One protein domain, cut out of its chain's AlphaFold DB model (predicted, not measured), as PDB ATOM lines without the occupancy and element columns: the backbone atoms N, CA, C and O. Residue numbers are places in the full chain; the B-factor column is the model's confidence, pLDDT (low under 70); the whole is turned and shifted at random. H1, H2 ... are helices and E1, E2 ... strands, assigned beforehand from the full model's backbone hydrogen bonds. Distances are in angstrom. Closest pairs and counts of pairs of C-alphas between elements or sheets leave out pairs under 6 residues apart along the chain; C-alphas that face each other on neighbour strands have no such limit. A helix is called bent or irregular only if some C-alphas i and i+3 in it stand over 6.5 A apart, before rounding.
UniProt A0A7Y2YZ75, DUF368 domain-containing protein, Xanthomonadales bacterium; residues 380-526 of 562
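AT A GLANCE: This is residues 380 to 526 of the 562 residues of the protein "DUF368 domain-containing protein" of Xanthomonadales bacterium (UniProt A0A7Y2YZ75). This is a flat body with the long helix H5 along one long side; from its far end H6 folds back and crosses H1 as an X near the opposite side. H2 packs on H5 from within, short H3 lies near the middle, H4 is at the other end of H5, and the hairpin E1 E2 lies beyond H3, H4 and the end of H6. The printed part has 147 residues, with six named helices followed by two named strands, H1 H2 H3 H4 H5 H6 E1 E2; the sheet, E1 - E2, is antiparallel, and the class is mostly helix. It is only just compact, close to loose, with a radius of gyration of the C-alphas of 17.1 A, and it spans 53 by 40 by 19 A.

IN THESE COORDINATES: Find C-alpha 384 at (12.034, 208.092, -20.278); from there H1 runs to residue 401, 25.7 A. Next come H2, residues 412 to 427, 22.8 A; H3, residues 433 to 439, 10.1 A; and H4, residues 443 to 451, 12.4 A. At C-alpha 455, (17.929, 181.456, 22.942), begins H5, which runs 39.9 A to residue 482. H6, residues 484 to 502, is 27.0 A long and neither bent nor irregular, but only just: C-alphas 497 and 500 are 6.4 A apart. E1 is residues 506 to 513, 21.0 A, and E2 is residues 516 to 524, 23.2 A, ending at C-alpha 524, (25.103, 213.132, 6.879).

HOW THE PARTS SIT: Look first at Gly 393 and Gly 493, the closest C-alphas of H1 and H6, 4.0 A apart: these helices touch, the same way at a tilt of 38 degrees, only just steep. H2 and H5 touch, closest at the C-alphas of Phe 420 and Gly 468, 4.2 A, the same way at a steep tilt of 40 degrees. H2 also touches H3, with the C-alphas of Ala 422 and Gly 433 closest, 4.2 A. H5 touches H4 with residues 455 to 458 alone, closest at the C-alphas of Val 457 and Ala 449, 6.4 A. H5 and H6 only just touch, only at the corner, with 3 pairs of C-alphas within 8 A; Leu 480 and Thr 487 are closest, 6.0 A. In the hairpin E1 E2, N 507 and O 523 are 2.8 A apart and N 518 and O 511 2.8 A, within hydrogen-bond range. Its closest C-alphas to H6 are those of Pro 524 and Ile 501, 6.6 A. H1 and H5 are apart. Every O i to N i+4 pair is within hydrogen-bond range in H1, H2, H3, H4 and H5, and 12 of 15 in H6.

THE WHOLE: The two C-alphas farthest apart are those of Gly 383 and Gly 515, 54.0 A. The printed part has no cut, and no link is long; H1 to H2 is a short link of 10 residues, and the others are tight. Mean pLDDT of the printed part is 86.2; look for values under 70 at residue 404, residue 511 and residues 513 to 521.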
ATOM      1  N   GLU A 380      22.246 199.927 -22.315       73.94
ATOM      2  CA  GLU A 380      22.348 200.202 -23.759       73.94
ATOM      3  C   GLU A 380      21.597 201.467 -24.213       73.94
ATOM      4  O   GLU A 380      22.058 202.169 -25.115       73.94
ATOM      5  N   LYS A 381      20.427 201.764 -23.622       80.62
ATOM      6  CA  LYS A 381      19.598 202.933 -23.973       80.62
ATOM      7  C   LYS A 381      18.865 203.505 -22.760       80.62
ATOM      8  O   LYS A 381      18.142 202.796 -22.061       80.62
ATOM      9  N   TYR A 382      18.959 204.821 -22.582       81.75
ATOM     10  CA  TYR A 382      18.183 205.567 -21.589       81.75
ATOM     11  C   TYR A 382      16.928 206.171 -22.225       81.75
ATOM     12  O   TYR A 382      16.971 207.253 -22.802       81.75
ATOM     13  N   GLY A 383      15.798 205.469 -22.131       89.00
ATOM     14  CA  GLY A 383      14.484 206.044 -22.421       89.00
ATOM     15  C   GLY A 383      13.847 206.681 -21.181       89.00
ATOM     16  O   GLY A 383      14.279 206.448 -20.050       89.00
ATOM     17  N   ALA A 384      12.766 207.444 -21.375       90.62
ATOM     18  CA  ALA A 384      12.034 208.092 -20.278       90.62
ATOM     19  C   ALA A 384      11.563 207.090 -19.206       90.62
ATOM     20  O   ALA A 384      11.623 207.373 -18.011       90.62
ATOM     21  N   ARG A 385      11.163 205.878 -19.623       91.19
ATOM     22  CA  ARG A 385      10.769 204.796 -18.710       91.19
ATOM     23  C   ARG A 385      11.938 204.317 -17.843       91.19
ATOM     24  O   ARG A 385      11.753 204.118 -16.648       91.19
ATOM     25  N   GLN A 386      13.120 204.122 -18.427       91.81
ATOM     26  CA  GLN A 386      14.315 203.672 -17.709       91.81
ATOM     27  C   GLN A 386      14.769 204.717 -16.687       91.81
ATOM     28  O   GLN A 386      15.066 204.364 -15.548       91.81
ATOM     29  N   ILE A 387      14.753 205.996 -17.076       91.44
ATOM     30  CA  ILE A 387      15.072 207.118 -16.183       91.44
ATOM     31  C   ILE A 387      14.074 207.177 -15.024       91.44
ATOM     32  O   ILE A 387      14.493 207.291 -13.878       91.44
ATOM     33  N   LEU A 388      12.772 207.029 -15.297       94.62
ATOM     34  CA  LEU A 388      11.747 207.021 -14.253       94.62
ATOM     35  C   LEU A 388      11.953 205.870 -13.259       94.62
ATOM     36  O   LEU A 388      11.879 206.085 -12.057       94.62
ATOM     37  N   ILE A 389      12.256 204.660 -13.741       94.50
ATOM     38  CA  ILE A 389      12.523 203.500 -12.873       94.50
ATOM     39  C   ILE A 389      13.764 203.737 -12.006       94.50
ATOM     40  O   ILE A 389      13.721 203.485 -10.802       94.50
ATOM     41  N   ALA A 390      14.855 204.234 -12.596       92.81
ATOM     42  CA  ALA A 390      16.072 204.549 -11.857       92.81
ATOM     43  C   ALA A 390      15.816 205.637 -10.803       92.81
ATOM     44  O   ALA A 390      16.217 205.472  -9.654       92.81
ATOM     45  N   LEU A 391      15.087 206.700 -11.159       95.00
ATOM     46  CA  LEU A 391      14.715 207.780 -10.244       95.00
ATOM     47  C   LEU A 391      13.836 207.275  -9.094       95.00
ATOM     48  O   LEU A 391      14.097 207.615  -7.945       95.00
ATOM     49  N   CYS A 392      12.850 206.416  -9.369       95.81
ATOM     50  CA  CYS A 392      12.071 205.753  -8.321       95.81
ATOM     51  C   CYS A 392      12.973 204.956  -7.368       95.81
ATOM     52  O   CYS A 392      12.773 205.012  -6.157       95.81
ATOM     53  N   GLY A 393      13.986 204.263  -7.896       93.94
ATOM     54  CA  GLY A 393      14.990 203.576  -7.085       93.94
ATOM     55  C   GLY A 393      15.798 204.533  -6.213       93.94
ATOM     56  O   GLY A 393      15.944 204.277  -5.022       93.94
ATOM     57  N   VAL A 394      16.269 205.655  -6.770       94.50
ATOM     58  CA  VAL A 394      16.996 206.698  -6.023       94.50
ATOM     59  C   VAL A 394      16.144 207.241  -4.886       94.50
ATOM     60  O   VAL A 394      16.606 207.282  -3.750       94.50
ATOM     61  N   LEU A 395      14.897 207.612  -5.174       94.88
ATOM     62  CA  LEU A 395      13.967 208.142  -4.179       94.88
ATOM     63  C   LEU A 395      13.667 207.112  -3.088       94.88
ATOM     64  O   LEU A 395      13.654 207.464  -1.915       94.88
ATOM     65  N   LEU A 396      13.477 205.842  -3.455       91.94
ATOM     66  CA  LEU A 396      13.251 204.765  -2.495       91.94
ATOM     67  C   LEU A 396      14.480 204.533  -1.607       91.94
ATOM     68  O   LEU A 396      14.343 204.461  -0.388       91.94
ATOM     69  N   GLY A 397      15.674 204.444  -2.198       89.56
ATOM     70  CA  GLY A 397      16.925 204.293  -1.458       89.56
ATOM     71  C   GLY A 397      17.159 205.465  -0.507       89.56
ATOM     72  O   GLY A 397      17.406 205.251   0.677       89.56
ATOM     73  N   PHE A 398      16.988 206.693  -1.003       89.56
ATOM     74  CA  PHE A 398      17.112 207.919  -0.218       89.56
ATOM     75  C   PHE A 398      16.087 207.988   0.923       89.56
ATOM     76  O   PHE A 398      16.438 208.338   2.047       89.56
ATOM     77  N   ALA A 399      14.830 207.613   0.669       89.75
ATOM     78  CA  ALA A 399      13.796 207.577   1.697       89.75
ATOM     79  C   ALA A 399      14.149 206.579   2.806       89.75
ATOM     80  O   ALA A 399      14.069 206.934   3.977       89.75
ATOM     81  N   ILE A 400      14.590 205.367   2.449       85.69
ATOM     82  CA  ILE A 400      14.946 204.327   3.424       85.69
ATOM     83  C   ILE A 400      16.109 204.771   4.315       85.69
ATOM     84  O   ILE A 400      16.061 204.543   5.522       85.69
ATOM     85  N   VAL A 401      17.141 205.411   3.753       82.12
ATOM     86  CA  VAL A 401      18.312 205.829   4.544       82.12
ATOM     87  C   VAL A 401      18.066 207.023   5.462       82.12
ATOM     88  O   VAL A 401      18.826 207.207   6.405       82.12
ATOM     89  N   ASN A 402      17.008 207.799   5.226       83.69
ATOM     90  CA  ASN A 402      16.619 208.925   6.081       83.69
ATOM     91  C   ASN A 402      15.473 208.575   7.050       83.69
ATOM     92  O   ASN A 402      14.927 209.465   7.703       83.69
ATOM     93  N   LEU A 403      15.078 207.300   7.155       82.25
ATOM     94  CA  LEU A 403      14.111 206.880   8.166       82.25
ATOM     95  C   LEU A 403      14.720 207.044   9.562       82.25
ATOM     96  O   LEU A 403      15.755 206.460   9.879       82.25
ATOM     97  N   VAL A 404      14.050 207.832  10.401       69.06
ATOM     98  CA  VAL A 404      14.448 208.050  11.796       69.06
ATOM     99  C   VAL A 404      14.238 206.759  12.594       69.06
ATOM    100  O   VAL A 404      13.236 206.071  12.367       69.06
ATOM    101  N   PRO A 405      15.141 206.422  13.535       70.38
ATOM    102  CA  PRO A 405      14.944 205.291  14.421       70.38
ATOM    103  C   PRO A 405      13.614 205.367  15.175       70.38
ATOM    104  O   PRO A 405      13.291 206.391  15.777       70.38
ATOM    105  N   VAL A 406      12.844 204.281  15.147       73.50
ATOM    106  CA  VAL A 406      11.550 204.190  15.839       73.50
ATOM    107  C   VAL A 406      11.712 203.333  17.089       73.50
ATOM    108  O   VAL A 406      12.341 202.272  17.046       73.50
ATOM    109  N   GLU A 407      11.109 203.747  18.206       74.25
ATOM    110  CA  GLU A 407      10.947 202.856  19.352       74.25
ATOM    111  C   GLU A 407       9.967 201.738  19.002       74.25
ATOM    112  O   GLU A 407       8.804 201.965  18.668       74.25
ATOM    113  N   THR A 408      10.448 200.502  19.064       85.31
ATOM    114  CA  THR A 408       9.684 199.344  18.610       85.31
ATOM    115  C   THR A 408       9.478 198.314  19.721       85.31
ATOM    116  O   THR A 408      10.295 198.215  20.643       85.31
ATOM    117  N   PRO A 409       8.432 197.472  19.653       88.75
ATOM    118  CA  PRO A 409       8.204 196.418  20.640       88.75
ATOM    119  C   PRO A 409       9.340 195.385  20.685       88.75
ATOM    120  O   PRO A 409       9.924 195.036  19.663       88.75
ATOM    121  N   THR A 410       9.639 194.829  21.860       88.31
ATOM    122  CA  THR A 410      10.583 193.698  22.038       88.31
ATOM    123  C   THR A 410       9.900 192.326  21.968       88.31
ATOM    124  O   THR A 410      10.507 191.304  22.278       88.31
ATOM    125  N   ALA A 411       8.634 192.280  21.545       91.75
ATOM    126  CA  ALA A 411       7.881 191.040  21.405       91.75
ATOM    127  C   ALA A 411       8.491 190.114  20.334       91.75
ATOM    128  O   ALA A 411       8.992 190.572  19.306       91.75
ATOM    129  N   ALA A 412       8.392 188.796  20.540       91.75
ATOM    130  CA  ALA A 412       8.992 187.792  19.654       91.75
ATOM    131  C   ALA A 412       8.539 187.909  18.185       91.75
ATOM    132  O   ALA A 412       9.356 187.741  17.283       91.75
ATOM    133  N   TRP A 413       7.272 188.258  17.933       94.62
ATOM    134  CA  TRP A 413       6.755 188.469  16.574       94.62
ATOM    135  C   TRP A 413       7.428 189.658  15.870       94.62
ATOM    136  O   TRP A 413       7.670 189.611  14.665       94.62
ATOM    137  N   PHE A 414       7.771 190.709  16.622       93.38
ATOM    138  CA  PHE A 414       8.453 191.878  16.079       93.38
ATOM    139  C   PHE A 414       9.928 191.568  15.826       93.38
ATOM    140  O   PHE A 414      10.459 191.916  14.781       93.38
ATOM    141  N   ILE A 415      10.577 190.818  16.722       94.38
ATOM    142  CA  ILE A 415      11.950 190.326  16.521       94.38
ATOM    143  C   ILE A 415      12.034 189.423  15.281       94.38
ATOM    144  O   ILE A 415      12.980 189.532  14.498       94.38
ATOM    145  N   PHE A 416      11.036 188.562  15.074       96.06
ATOM    146  CA  PHE A 416      10.898 187.777  13.849       96.06
ATOM    147  C   PHE A 416      10.823 188.687  12.614       96.06
ATOM    148  O   PHE A 416      11.568 188.484  11.654       96.06
ATOM    149  N   LEU A 417       9.987 189.730  12.647       94.69
ATOM    150  CA  LEU A 417       9.892 190.706  11.561       94.69
ATOM    151  C   LEU A 417      11.228 191.431  11.328       94.69
ATOM    152  O   LEU A 417      11.646 191.584  10.183       94.69
ATOM    153  N   CYS A 418      11.940 191.814  12.391       92.56
ATOM    154  CA  CYS A 418      13.274 192.407  12.289       92.56
ATOM    155  C   CYS A 418      14.245 191.480  11.556       92.56
ATOM    156  O   CYS A 418      14.937 191.933  10.649       92.56
ATOM    157  N   GLY A 419      14.275 190.189  11.904       93.38
ATOM    158  CA  GLY A 419      15.087 189.195  11.199       93.38
ATOM    159  C   GLY A 419      14.711 189.077   9.725       93.38
ATOM    160  O   GLY A 419      15.586 189.107   8.859       93.38
ATOM    161  N   PHE A 420      13.408 189.018   9.435       95.06
ATOM    162  CA  PHE A 420      12.874 188.935   8.076       95.06
ATOM    163  C   PHE A 420      13.275 190.136   7.215       95.06
ATOM    164  O   PHE A 420      13.742 189.965   6.088       95.06
ATOM    165  N   VAL A 421      13.107 191.359   7.718       91.88
ATOM    166  CA  VAL A 421      13.403 192.575   6.947       91.88
ATOM    167  C   VAL A 421      14.911 192.802   6.854       91.88
ATOM    168  O   VAL A 421      15.398 193.129   5.775       91.88
ATOM    169  N   ALA A 422      15.674 192.561   7.925       89.75
ATOM    170  CA  ALA A 422      17.123 192.769   7.933       89.75
ATOM    171  C   ALA A 422      17.850 191.885   6.911       89.75
ATOM    172  O   ALA A 422      18.692 192.380   6.164       89.75
ATOM    173  N   ILE A 423      17.505 190.596   6.821       89.19
ATOM    174  CA  ILE A 423      18.106 189.711   5.812       89.19
ATOM    175  C   ILE A 423      17.637 190.056   4.392       89.19
ATOM    176  O   ILE A 423      18.411 189.953   3.444       89.19
ATOM    177  N   SER A 424      16.380 190.493   4.237       89.56
ATOM    178  CA  SER A 424      15.834 190.906   2.941       89.56
ATOM    179  C   SER A 424      16.572 192.143   2.429       89.56
ATOM    180  O   SER A 424      16.985 192.188   1.275       89.56
ATOM    181  N   ALA A 425      16.825 193.104   3.319       84.88
ATOM    182  CA  ALA A 425      17.650 194.266   3.038       84.88
ATOM    183  C   ALA A 425      19.097 193.877   2.718       84.88
ATOM    184  O   ALA A 425      19.634 194.359   1.733       84.88
ATOM    185  N   MET A 426      19.698 192.944   3.464       85.56
ATOM    186  CA  MET A 426      21.056 192.454   3.187       85.56
ATOM    187  C   MET A 426      21.193 191.823   1.789       85.56
ATOM    188  O   MET A 426      22.250 191.925   1.167       85.56
ATOM    189  N   LEU A 427      20.132 191.192   1.271       83.06
ATOM    190  CA  LEU A 427      20.097 190.678  -0.098       83.06
ATOM    191  C   LEU A 427      19.925 191.773  -1.159       83.06
ATOM    192  O   LEU A 427      20.219 191.509  -2.324       83.06
ATOM    193  N   LEU A 428      19.431 192.964  -0.813       82.69
ATOM    194  CA  LEU A 428      19.228 194.063  -1.753       82.69
ATOM    195  C   LEU A 428      20.474 194.972  -1.791       82.69
ATOM    196  O   LEU A 428      20.869 195.527  -0.766       82.69
ATOM    197  N   PRO A 429      21.112 195.162  -2.960       81.00
ATOM    198  CA  PRO A 429      22.231 196.087  -3.094       81.00
ATOM    199  C   PRO A 429      21.852 197.506  -2.654       81.00
ATOM    200  O   PRO A 429      20.750 197.974  -2.930       81.00
ATOM    201  N   GLY A 430      22.778 198.186  -1.981       74.44
ATOM    202  CA  GLY A 430      22.590 199.540  -1.457       74.44
ATOM    203  C   GLY A 430      21.982 199.621  -0.054       74.44
ATOM    204  O   GLY A 430      22.087 200.665   0.575       74.44
ATOM    205  N   ILE A 431      21.405 198.546   0.500       81.88
ATOM    206  CA  ILE A 431      20.804 198.589   1.844       81.88
ATOM    207  C   ILE A 431      21.495 197.583   2.764       81.88
ATOM    208  O   ILE A 431      21.617 196.402   2.449       81.88
ATOM    209  N   SER A 432      21.979 198.047   3.917       81.06
ATOM    210  CA  SER A 432      22.623 197.179   4.907       81.06
ATOM    211  C   SER A 432      21.604 196.629   5.910       81.06
ATOM    212  O   SER A 432      20.810 197.375   6.483       81.06
ATOM    213  N   GLY A 433      21.639 195.317   6.160       80.94
ATOM    214  CA  GLY A 433      20.746 194.670   7.126       80.94
ATOM    215  C   GLY A 433      20.964 195.153   8.564       80.94
ATOM    216  O   GLY A 433      20.001 195.324   9.308       80.94
ATOM    217  N   SER A 434      22.211 195.443   8.949       79.25
ATOM    218  CA  SER A 434      22.528 196.017  10.265       79.25
ATOM    219  C   SER A 434      21.990 197.441  10.415       79.25
ATOM    220  O   SER A 434      21.514 197.796  11.490       79.25
ATOM    221  N   PHE A 435      21.986 198.221   9.331       77.81
ATOM    222  CA  PHE A 435      21.413 199.565   9.309       77.81
ATOM    223  C   PHE A 435      19.886 199.549   9.467       77.81
ATOM    224  O   PHE A 435      19.345 200.303  10.269       77.81
ATOM    225  N   ILE A 436      19.187 198.615   8.815       84.88
ATOM    226  CA  ILE A 436      17.751 198.411   9.067       84.88
ATOM    227  C   ILE A 436      17.479 198.084  10.542       84.88
ATOM    228  O   ILE A 436      16.516 198.581  11.114       84.88
ATOM    229  N   LEU A 437      18.330 197.287  11.193       85.44
ATOM    230  CA  LEU A 437      18.175 197.004  12.624       85.44
ATOM    231  C   LEU A 437      18.429 198.222  13.519       85.44
ATOM    232  O   LEU A 437      17.857 198.278  14.610       85.44
ATOM    233  N   LEU A 438      19.267 199.168  13.087       78.62
ATOM    234  CA  LEU A 438      19.457 200.450  13.769       78.62
ATOM    235  C   LEU A 438      18.204 201.324  13.637       78.62
ATOM    236  O   LEU A 438      17.695 201.780  14.655       78.62
ATOM    237  N   ILE A 439      17.635 201.446  12.430       81.06
ATOM    238  CA  ILE A 439      16.363 202.164  12.204       81.06
ATOM    239  C   ILE A 439      15.223 201.546  13.028       81.06
ATOM    240  O   ILE A 439      14.392 202.241  13.600       81.06
ATOM    241  N   LEU A 440      15.175 200.220  13.133       85.38
ATOM    242  CA  LEU A 440      14.160 199.548  13.943       85.38
ATOM    243  C   LEU A 440      14.460 199.597  15.452       85.38
ATOM    244  O   LEU A 440      13.698 199.018  16.222       85.38
ATOM    245  N   GLY A 441      15.567 200.202  15.897       82.81
ATOM    246  CA  GLY A 441      15.940 200.270  17.315       82.81
ATOM    247  C   GLY A 441      16.233 198.902  17.951       82.81
ATOM    248  O   GLY A 441      16.117 198.736  19.165       82.81
ATOM    249  N   LYS A 442      16.567 197.879  17.149       87.50
ATOM    250  CA  LYS A 442      16.795 196.492  17.612       87.50
ATOM    251  C   LYS A 442      18.224 196.000  17.483       87.50
ATOM    252  O   LYS A 442      18.527 194.925  17.997       87.50
ATOM    253  N   TYR A 443      19.115 196.777  16.876       84.25
ATOM    254  CA  TYR A 443      20.518 196.398  16.729       84.25
ATOM    255  C   TYR A 443      21.179 196.063  18.077       84.25
ATOM    256  O   TYR A 443      21.650 194.941  18.271       84.25
ATOM    257  N   ALA A 444      21.155 196.990  19.042       79.44
ATOM    258  CA  ALA A 444      21.757 196.772  20.359       79.44
ATOM    259  C   ALA A 444      21.096 195.604  21.110       79.44
ATOM    260  O   ALA A 444      21.794 194.763  21.679       79.44
ATOM    261  N   TYR A 445      19.764 195.507  21.044       85.44
ATOM    262  CA  TYR A 445      18.989 194.427  21.655       85.44
ATOM    263  C   TYR A 445      19.398 193.040  21.127       85.44
ATOM    264  O   TYR A 445      19.671 192.137  21.916       85.44
ATOM    265  N   ILE A 446      19.518 192.876  19.803       88.25
ATOM    266  CA  ILE A 446      19.919 191.607  19.175       88.25
ATOM    267  C   ILE A 446      21.374 191.262  19.508       88.25
ATOM    268  O   ILE A 446      21.672 190.112  19.829       88.25
ATOM    269  N   ILE A 447      22.285 192.239  19.477       82.88
ATOM    270  CA  ILE A 447      23.693 191.998  19.823       82.88
ATOM    271  C   ILE A 447      23.845 191.599  21.297       82.88
ATOM    272  O   ILE A 447      24.621 190.693  21.603       82.88
ATOM    273  N   ASN A 448      23.100 192.230  22.207       83.12
ATOM    274  CA  ASN A 448      23.089 191.838  23.616       83.12
ATOM    275  C   ASN A 448      22.529 190.423  23.790       83.12
ATOM    276  O   ASN A 448      23.170 189.601  24.441       83.12
ATOM    277  N   ALA A 449      21.416 190.097  23.127       87.62
ATOM    278  CA  ALA A 449      20.842 188.754  23.148       87.62
ATOM    279  C   ALA A 449      21.818 187.681  22.640       87.62
ATOM    280  O   ALA A 449      21.925 186.621  23.250       87.62
ATOM    281  N   LEU A 450      22.573 187.955  21.570       84.25
ATOM    282  CA  LEU A 450      23.633 187.065  21.086       84.25
ATOM    283  C   LEU A 450      24.755 186.904  22.118       84.25
ATOM    284  O   LEU A 450      25.199 185.790  22.375       84.25
ATOM    285  N   GLY A 451      25.192 188.004  22.733       79.62
ATOM    286  CA  GLY A 451      26.264 187.988  23.728       79.62
ATOM    287  C   GLY A 451      25.878 187.371  25.077       79.62
ATOM    288  O   GLY A 451      26.765 186.996  25.830       79.62
ATOM    289  N   GLU A 452      24.588 187.312  25.409       90.44
ATOM    290  CA  GLU A 452      24.026 186.613  26.581       90.44
ATOM    291  C   GLU A 452      23.498 185.211  26.247       90.44
ATOM    292  O   GLU A 452      22.992 184.525  27.128       90.44
ATOM    293  N   PHE A 453      23.594 184.778  24.985       90.12
ATOM    294  CA  PHE A 453      22.991 183.533  24.501       90.12
ATOM    295  C   PHE A 453      21.491 183.408  24.837       90.12
ATOM    296  O   PHE A 453      21.001 182.332  25.180       90.12
ATOM    297  N   ASN A 454      20.727 184.498  24.704       92.00
ATOM    298  CA  ASN A 454      19.276 184.483  24.872       92.00
ATOM    299  C   ASN A 454      18.616 183.710  23.718       92.00
ATOM    300  O   ASN A 454      18.299 184.259  22.658       92.00
ATOM    301  N   VAL A 455      18.411 182.412  23.944       94.06
ATOM    302  CA  VAL A 455      17.929 181.456  22.942       94.06
ATOM    303  C   VAL A 455      16.592 181.882  22.336       94.06
ATOM    304  O   VAL A 455      16.416 181.759  21.129       94.06
ATOM    305  N   LEU A 456      15.665 182.431  23.130       93.75
ATOM    306  CA  LEU A 456      14.340 182.819  22.640       93.75
ATOM    307  C   LEU A 456      14.429 183.937  21.594       93.75
ATOM    308  O   LEU A 456      13.821 183.844  20.527       93.75
ATOM    309  N   VAL A 457      15.223 184.973  21.875       93.62
ATOM    310  CA  VAL A 457      15.437 186.095  20.949       93.62
ATOM    311  C   VAL A 457      16.197 185.635  19.707       93.62
ATOM    312  O   VAL A 457      15.815 185.992  18.594       93.62
ATOM    313  N   ILE A 458      17.236 184.814  19.883       92.50
ATOM    314  CA  ILE A 458      18.042 184.279  18.779       92.50
ATOM    315  C   ILE A 458      17.185 183.414  17.849       92.50
ATOM    316  O   ILE A 458      17.278 183.560  16.633       92.50
ATOM    317  N   LEU A 459      16.323 182.551  18.393       94.81
ATOM    318  CA  LEU A 459      15.420 181.716  17.598       94.81
ATOM    319  C   LEU A 459      14.349 182.547  16.889       94.81
ATOM    320  O   LEU A 459      14.115 182.330  15.700       94.81
ATOM    321  N   ALA A 460      13.725 183.513  17.570       95.81
ATOM    322  CA  ALA A 460      12.745 184.402  16.945       95.81
ATOM    323  C   ALA A 460      13.371 185.183  15.776       95.81
ATOM    324  O   ALA A 460      12.845 185.178  14.665       95.81
ATOM    325  N   PHE A 461      14.544 185.781  15.997       95.12
ATOM    326  CA  PHE A 461      15.277 186.512  14.966       95.12
ATOM    327  C   PHE A 461      15.737 185.591  13.829       95.12
ATOM    328  O   PHE A 461      15.536 185.895  12.655       95.12
ATOM    329  N   GLY A 462      16.328 184.445  14.172       93.88
ATOM    330  CA  GLY A 462      16.880 183.483  13.223       93.88
ATOM    331  C   GLY A 462      15.814 182.856  12.332       93.88
ATOM    332  O   GLY A 462      16.010 182.755  11.125       93.88
ATOM    333  N   THR A 463      14.652 182.496  12.883       94.88
ATOM    334  CA  THR A 463      13.518 181.994  12.086       94.88
ATOM    335  C   THR A 463      12.951 183.071  11.164       94.88
ATOM    336  O   THR A 463      12.650 182.778  10.003       94.88
ATOM    337  N   GLY A 464      12.895 184.326  11.622       96.06
ATOM    338  CA  GLY A 464      12.563 185.480  10.787       96.06
ATOM    339  C   GLY A 464      13.529 185.649   9.621       96.06
ATOM    340  O   GLY A 464      13.108 185.723   8.468       96.06
ATOM    341  N   ALA A 465      14.833 185.617   9.903       93.44
ATOM    342  CA  ALA A 465      15.884 185.722   8.898       93.44
ATOM    343  C   ALA A 465      15.874 184.543   7.905       93.44
ATOM    344  O   ALA A 465      15.992 184.735   6.700       93.44
ATOM    345  N   LEU A 466      15.661 183.307   8.356       91.19
ATOM    346  CA  LEU A 466      15.526 182.163   7.445       91.19
ATOM    347  C   LEU A 466      14.301 182.311   6.534       91.19
ATOM    348  O   LEU A 466      14.394 182.104   5.323       91.19
ATOM    349  N   THR A 467      13.162 182.724   7.095       92.38
ATOM    350  CA  THR A 467      11.933 182.953   6.319       92.38
ATOM    351  C   THR A 467      12.122 184.076   5.297       92.38
ATOM    352  O   THR A 467      11.787 183.901   4.124       92.38
ATOM    353  N   GLY A 468      12.718 185.200   5.711       92.88
ATOM    354  CA  GLY A 468      13.032 186.334   4.839       92.88
ATOM    355  C   GLY A 468      13.973 185.944   3.708       92.88
ATOM    356  O   GLY A 468      13.679 186.218   2.547       92.88
ATOM    357  N   LEU A 469      15.039 185.201   4.012       90.19
ATOM    358  CA  LEU A 469      15.984 184.703   3.015       90.19
ATOM    359  C   LEU A 469      15.280 183.863   1.939       90.19
ATOM    360  O   LEU A 469      15.498 184.087   0.749       90.19
ATOM    361  N   ILE A 470      14.407 182.928   2.330       88.81
ATOM    362  CA  ILE A 470      13.687 182.048   1.394       88.81
ATOM    363  C   ILE A 470      12.697 182.840   0.533       88.81
ATOM    364  O   ILE A 470      12.678 182.682  -0.690       88.81
ATOM    365  N   VAL A 471      11.854 183.669   1.155       90.88
ATOM    366  CA  VAL A 471      10.802 184.416   0.448       90.88
ATOM    367  C   VAL A 471      11.420 185.462  -0.478       90.88
ATOM    368  O   VAL A 471      11.092 185.514  -1.667       90.88
ATOM    369  N   PHE A 472      12.356 186.255   0.037       89.31
ATOM    370  CA  PHE A 472      12.911 187.395  -0.677       89.31
ATOM    371  C   PHE A 472      13.877 186.979  -1.791       89.31
ATOM    372  O   PHE A 472      13.775 187.496  -2.902       89.31
ATOM    373  N   SER A 473      14.742 185.976  -1.570       88.56
ATOM    374  CA  SER A 473      15.610 185.457  -2.644       88.56
ATOM    375  C   SER A 473      14.796 184.937  -3.834       88.56
ATOM    376  O   SER A 473      15.145 185.182  -4.990       88.56
ATOM    377  N   ARG A 474      13.657 184.273  -3.584       88.88
ATOM    378  CA  ARG A 474      12.744 183.815  -4.642       88.88
ATOM    379  C   ARG A 474      12.068 184.977  -5.359       88.88
ATOM    380  O   ARG A 474      11.987 184.930  -6.588       88.88
ATOM    381  N   ALA A 475      11.622 185.995  -4.623       91.19
ATOM    382  CA  ALA A 475      11.000 187.189  -5.188       91.19
ATOM    383  C   ALA A 475      11.963 187.948  -6.115       91.19
ATOM    384  O   ALA A 475      11.612 188.218  -7.264       91.19
ATOM    385  N   ILE A 476      13.200 188.206  -5.675       89.44
ATOM    386  CA  ILE A 476      14.204 188.902  -6.493       89.44
ATOM    387  C   ILE A 476      14.590 188.072  -7.719       89.44
ATOM    388  O   ILE A 476      14.632 188.602  -8.824       89.44
ATOM    389  N   VAL A 477      14.804 186.759  -7.579       88.75
ATOM    390  CA  VAL A 477      15.103 185.906  -8.744       88.75
ATOM    391  C   VAL A 477      13.931 185.878  -9.731       88.75
ATOM    392  O   VAL A 477      14.149 185.813 -10.938       88.75
ATOM    393  N   TRP A 478      12.686 185.914  -9.253       91.69
ATOM    394  CA  TRP A 478      11.514 186.024 -10.124       91.69
ATOM    395  C   TRP A 478      11.471 187.376 -10.856       91.69
ATOM    396  O   TRP A 478      11.288 187.391 -12.075       91.69
ATOM    397  N   LEU A 479      11.727 188.483 -10.152       92.19
ATOM    398  CA  LEU A 479      11.825 189.825 -10.735       92.19
ATOM    399  C   LEU A 479      12.941 189.914 -11.782       92.19
ATOM    400  O   LEU A 479      12.687 190.357 -12.897       92.19
ATOM    401  N   LEU A 480      14.137 189.401 -11.485       88.75
ATOM    402  CA  LEU A 480      15.265 189.366 -12.423       88.75
ATOM    403  C   LEU A 480      14.981 188.503 -13.659       88.75
ATOM    404  O   LEU A 480      15.494 188.801 -14.731       88.75
ATOM    405  N   LYS A 481      14.152 187.456 -13.545       90.00
ATOM    406  CA  LYS A 481      13.743 186.628 -14.693       90.00
ATOM    407  C   LYS A 481      12.665 187.282 -15.557       90.00
ATOM    408  O   LYS A 481      12.683 187.108 -16.770       90.00
ATOM    409  N   ARG A 482      11.690 187.967 -14.950       93.31
ATOM    410  CA  ARG A 482      10.522 188.520 -15.664       93.31
ATOM    411  C   ARG A 482      10.710 189.972 -16.102       93.31
ATOM    412  O   ARG A 482      10.199 190.357 -17.147       93.31
ATOM    413  N   TYR A 483      11.427 190.756 -15.306       92.25
ATOM    414  CA  TYR A 483      11.619 192.200 -15.441       92.25
ATOM    415  C   TYR A 483      13.100 192.565 -15.254       92.25
ATOM    416  O   TYR A 483      13.421 193.461 -14.474       92.25
ATOM    417  N   HIS A 484      14.000 191.854 -15.941       89.06
ATOM    418  CA  HIS A 484      15.455 191.949 -15.765       89.06
ATOM    419  C   HIS A 484      15.978 193.395 -15.763       89.06
ATOM    420  O   HIS A 484      16.487 193.865 -14.746       89.06
ATOM    421  N   GLU A 485      15.768 194.134 -16.859       89.06
ATOM    422  CA  GLU A 485      16.246 195.517 -16.998       89.06
ATOM    423  C   GLU A 485      15.666 196.447 -15.928       89.06
ATOM    424  O   GLU A 485      16.401 197.189 -15.280       89.06
ATOM    425  N   ALA A 486      14.350 196.391 -15.706       91.62
ATOM    426  CA  ALA A 486      13.678 197.245 -14.729       91.62
ATOM    427  C   ALA A 486      14.163 196.964 -13.298       91.62
ATOM    428  O   ALA A 486      14.365 197.893 -12.522       91.62
ATOM    429  N   THR A 487      14.384 195.693 -12.961       91.88
ATOM    430  CA  THR A 487      14.871 195.277 -11.640       91.88
ATOM    431  C   THR A 487      16.305 195.748 -11.424       91.88
ATOM    432  O   THR A 487      16.599 196.332 -10.385       91.88
ATOM    433  N   LEU A 488      17.189 195.569 -12.411       89.12
ATOM    434  CA  LEU A 488      18.567 196.051 -12.322       89.12
ATOM    435  C   LEU A 488      18.640 197.581 -12.249       89.12
ATOM    436  O   LEU A 488      19.412 198.099 -11.451       89.12
ATOM    437  N   LEU A 489      17.829 198.308 -13.023       91.50
ATOM    438  CA  LEU A 489      17.758 199.773 -12.953       91.50
ATOM    439  C   LEU A 489      17.233 200.264 -11.603       91.50
ATOM    440  O   LEU A 489      17.787 201.208 -11.047       91.50
ATOM    441  N   MET A 490      16.210 199.605 -11.052       92.25
ATOM    442  CA  MET A 490      15.696 199.904  -9.715       92.25
ATOM    443  C   MET A 490      16.784 199.695  -8.657       92.25
ATOM    444  O   MET A 490      17.021 200.576  -7.839       92.25
ATOM    445  N   ILE A 491      17.493 198.562  -8.705       90.50
ATOM    446  CA  ILE A 491      18.594 198.248  -7.784       90.50
ATOM    447  C   ILE A 491      19.740 199.266  -7.914       90.50
ATOM    448  O   ILE A 491      20.243 199.751  -6.903       90.50
ATOM    449  N   LYS A 492      20.137 199.628  -9.143       89.94
ATOM    450  CA  LYS A 492      21.144 200.675  -9.402       89.94
ATOM    451  C   LYS A 492      20.688 202.029  -8.842       89.94
ATOM    452  O   LYS A 492      21.488 202.729  -8.232       89.94
ATOM    453  N   GLY A 493      19.407 202.367  -8.988       92.38
ATOM    454  CA  GLY A 493      18.805 203.561  -8.393       92.38
ATOM    455  C   GLY A 493      18.872 203.554  -6.864       92.38
ATOM    456  O   GLY A 493      19.346 204.521  -6.277       92.38
ATOM    457  N   ILE A 494      18.473 202.454  -6.217       91.06
ATOM    458  CA  ILE A 494      18.545 202.298  -4.752       91.06
ATOM    459  C   ILE A 494      19.980 202.483  -4.258       91.06
ATOM    460  O   ILE A 494      20.194 203.206  -3.288       91.06
ATOM    461  N   LEU A 495      20.958 201.904  -4.961       89.75
ATOM    462  CA  LEU A 495      22.379 202.073  -4.661       89.75
ATOM    463  C   LEU A 495      22.844 203.538  -4.760       89.75
ATOM    464  O   LEU A 495      23.645 203.991  -3.946       89.75
ATOM    465  N   ILE A 496      22.352 204.292  -5.746       91.50
ATOM    466  CA  ILE A 496      22.647 205.726  -5.867       91.50
ATOM    467  C   ILE A 496      22.021 206.496  -4.701       91.50
ATOM    468  O   ILE A 496      22.696 207.311  -4.080       91.50
ATOM    469  N   GLY A 497      20.756 206.225  -4.370       90.25
ATOM    470  CA  GLY A 497      20.074 206.865  -3.241       90.25
ATOM    471  C   GLY A 497      20.750 206.572  -1.900       90.25
ATOM    472  O   GLY A 497      20.852 207.451  -1.046       90.25
ATOM    473  N   SER A 498      21.285 205.360  -1.733       88.19
ATOM    474  CA  SER A 498      21.991 204.960  -0.520       88.19
ATOM    475  C   SER A 498      23.386 205.567  -0.383       88.19
ATOM    476  O   SER A 498      23.941 205.508   0.705       88.19
ATOM    477  N   LEU A 499      23.974 206.186  -1.416       89.06
ATOM    478  CA  LEU A 499      25.262 206.889  -1.272       89.06
ATOM    479  C   LEU A 499      25.220 207.963  -0.177       89.06
ATOM    480  O   LEU A 499      26.250 208.250   0.430       89.06
ATOM    481  N   TRP A 500      24.033 208.503   0.111       88.94
ATOM    482  CA  TRP A 500      23.824 209.476   1.176       88.94
ATOM    483  C   TRP A 500      24.281 208.967   2.550       88.94
ATOM    484  O   TRP A 500      24.975 209.691   3.255       88.94
ATOM    485  N   ILE A 501      24.017 207.699   2.904       82.88
ATOM    486  CA  ILE A 501      24.433 207.146   4.211       82.88
ATOM    487  C   ILE A 501      25.942 206.882   4.308       82.88
ATOM    488  O   ILE A 501      26.463 206.629   5.389       82.88
ATOM    489  N   ILE A 502      26.656 206.919   3.180       85.75
ATOM    490  CA  ILE A 502      28.103 206.655   3.088       85.75
ATOM    491  C   ILE A 502      28.873 207.969   2.894       85.75
ATOM    492  O   ILE A 502      30.100 207.976   2.838       85.75
ATOM    493  N   TRP A 503      28.168 209.100   2.814       91.19
ATOM    494  CA  TRP A 503      28.782 210.418   2.746       91.19
ATOM    495  C   TRP A 503      29.775 210.606   3.907       91.19
ATOM    496  O   TRP A 503      29.400 210.337   5.046       91.19
ATOM    497  N   PRO A 504      31.035 211.018   3.668       89.94
ATOM    498  CA  PRO A 504      32.086 210.971   4.688       89.94
ATOM    499  C   PRO A 504      31.845 211.853   5.909       89.94
ATOM    500  O   PRO A 504      32.257 211.489   7.015       89.94
ATOM    501  N   PHE A 505      31.182 212.990   5.715       91.44
ATOM    502  CA  PHE A 505      30.946 213.977   6.760       91.44
ATOM    503  C   PHE A 505      29.608 213.685   7.435       91.44
ATOM    504  O   PHE A 505      28.546 213.837   6.831       91.44
ATOM    505  N   GLN A 506      29.662 213.201   8.674       87.25
ATOM    506  CA  GLN A 506      28.478 212.770   9.413       87.25
ATOM    507  C   GLN A 506      28.581 213.165  10.876       87.25
ATOM    508  O   GLN A 506      29.626 212.979  11.499       87.25
ATOM    509  N   GLU A 507      27.464 213.597  11.443       82.25
ATOM    510  CA  GLU A 507      27.280 213.651  12.886       82.25
ATOM    511  C   GLU A 507      26.932 212.250  13.390       82.25
ATOM    512  O   GLU A 507      25.926 211.657  12.991       82.25
ATOM    513  N   ARG A 508      27.800 211.688  14.234       79.94
ATOM    514  CA  ARG A 508      27.673 210.321  14.746       79.94
ATOM    515  C   ARG A 508      27.232 210.339  16.198       79.94
ATOM    516  O   ARG A 508      27.835 211.011  17.028       79.94
ATOM    517  N   ILE A 509      26.208 209.550  16.494       75.50
ATOM    518  CA  ILE A 509      25.652 209.385  17.831       75.50
ATOM    519  C   ILE A 509      26.096 208.019  18.343       75.50
ATOM    520  O   ILE A 509      25.744 206.984  17.763       75.50
ATOM    521  N   PHE A 510      26.885 208.020  19.415       75.06
ATOM    522  CA  PHE A 510      27.361 206.813  20.078       75.06
ATOM    523  C   PHE A 510      26.603 206.588  21.388       75.06
ATOM    524  O   PHE A 510      26.392 207.525  22.153       75.06
ATOM    525  N   GLU A 511      26.237 205.339  21.670       68.12
ATOM    526  CA  GLU A 511      25.730 204.920  22.980       68.12
ATOM    527  C   GLU A 511      26.654 203.883  23.614       68.12
ATOM    528  O   GLU A 511      27.282 203.063  22.937       68.12
ATOM    529  N   MET A 512      26.698 203.873  24.945       70.31
ATOM    530  CA  MET A 512      27.473 202.905  25.712       70.31
ATOM    531  C   MET A 512      26.705 201.593  25.871       70.31
ATOM    532  O   MET A 512      25.784 201.482  26.676       70.31
ATOM    533  N   VAL A 513      27.134 200.549  25.156       62.59
ATOM    534  CA  VAL A 513      26.578 199.194  25.268       62.59
ATOM    535  C   VAL A 513      27.635 198.262  25.850       62.59
ATOM    536  O   VAL A 513      28.623 197.941  25.189       62.59
ATOM    537  N   ARG A 514      27.416 197.788  27.085       60.81
ATOM    538  CA  ARG A 514      28.360 196.933  27.841       60.81
ATOM    539  C   ARG A 514      29.747 197.572  28.026       60.81
ATOM    540  O   ARG A 514      30.768 196.923  27.804       60.81
ATOM    541  N   GLY A 515      29.782 198.855  28.387       62.88
ATOM    542  CA  GLY A 515      31.034 199.589  28.618       62.88
ATOM    543  C   GLY A 515      31.839 199.893  27.349       62.88
ATOM    544  O   GLY A 515      33.006 200.251  27.452       62.88
ATOM    545  N   LYS A 516      31.241 199.731  26.160       56.53
ATOM    546  CA  LYS A 516      31.845 200.082  24.869       56.53
ATOM    547  C   LYS A 516      30.943 201.053  24.119       56.53
ATOM    548  O   LYS A 516      29.745 200.787  24.004       56.53
ATOM    549  N   GLU A 517      31.525 202.111  23.569       65.56
ATOM    550  CA  GLU A 517      30.826 203.004  22.646       65.56
ATOM    551  C   GLU A 517      30.448 202.234  21.380       65.56
ATOM    552  O   GLU A 517      31.272 201.552  20.762       65.56
ATOM    553  N   LYS A 518      29.175 202.311  21.001       64.50
ATOM    554  CA  LYS A 518      28.652 201.761  19.754       64.50
ATOM    555  C   LYS A 518      27.913 202.844  18.998       64.50
ATOM    556  O   LYS A 518      27.152 203.594  19.591       64.50
ATOM    557  N   LEU A 519      28.119 202.890  17.687       66.69
ATOM    558  CA  LEU A 519      27.384 203.783  16.800       66.69
ATOM    559  C   LEU A 519      25.902 203.377  16.779       66.69
ATOM    560  O   LEU A 519      25.590 202.233  16.441       66.69
ATOM    561  N   VAL A 520      25.012 204.302  17.140       65.19
ATOM    562  CA  VAL A 520      23.551 204.093  17.170       65.19
ATOM    563  C   VAL A 520      22.827 204.964  16.143       65.19
ATOM    564  O   VAL A 520      21.771 204.576  15.652       65.19
ATOM    565  N   GLY A 521      23.431 206.080  15.728       66.12
ATOM    566  CA  GLY A 521      22.916 206.923  14.651       66.12
ATOM    567  C   GLY A 521      24.023 207.654  13.900       66.12
ATOM    568  O   GLY A 521      25.099 207.903  14.447       66.12
ATOM    569  N   SER A 522      23.762 207.992  12.641       73.25
ATOM    570  CA  SER A 522      24.663 208.786  11.804       73.25
ATOM    571  C   SER A 522      23.859 209.663  10.852       73.25
ATOM    572  O   SER A 522      23.128 209.131  10.015       73.25
ATOM    573  N   ASN A 523      24.022 210.980  10.951       80.38
ATOM    574  CA  ASN A 523      23.346 211.950  10.095       80.38
ATOM    575  C   ASN A 523      24.361 212.613   9.158       80.38
ATOM    576  O   ASN A 523      25.283 213.272   9.643       80.38
ATOM    577  N   PRO A 524      24.236 212.449   7.831       85.88
ATOM    578  CA  PRO A 524      25.103 213.132   6.879       85.88
ATOM    579  C   PRO A 524      24.936 214.654   6.936       85.88
ATOM    580  O   PRO A 524      23.815 215.162   6.910       85.88
ATOM    581  N   VAL A 525      26.057 215.374   6.968       88.19
ATOM    582  CA  VAL A 525      26.108 216.842   7.002       88.19
ATOM    583  C   VAL A 525      27.086 217.375   5.959       88.19
ATOM    584  O   VAL A 525      27.973 216.667   5.476       88.19
ATOM    585  N   TRP A 526      26.933 218.642   5.590       89.50
ATOM    586  CA  TRP A 526      27.913 219.327   4.750       89.50
ATOM    587  C   TRP A 526      29.005 219.945   5.630       89.50
ATOM    588  O   TRP A 526      28.678 220.529   6.660       89.50
TER     589      TRP A 526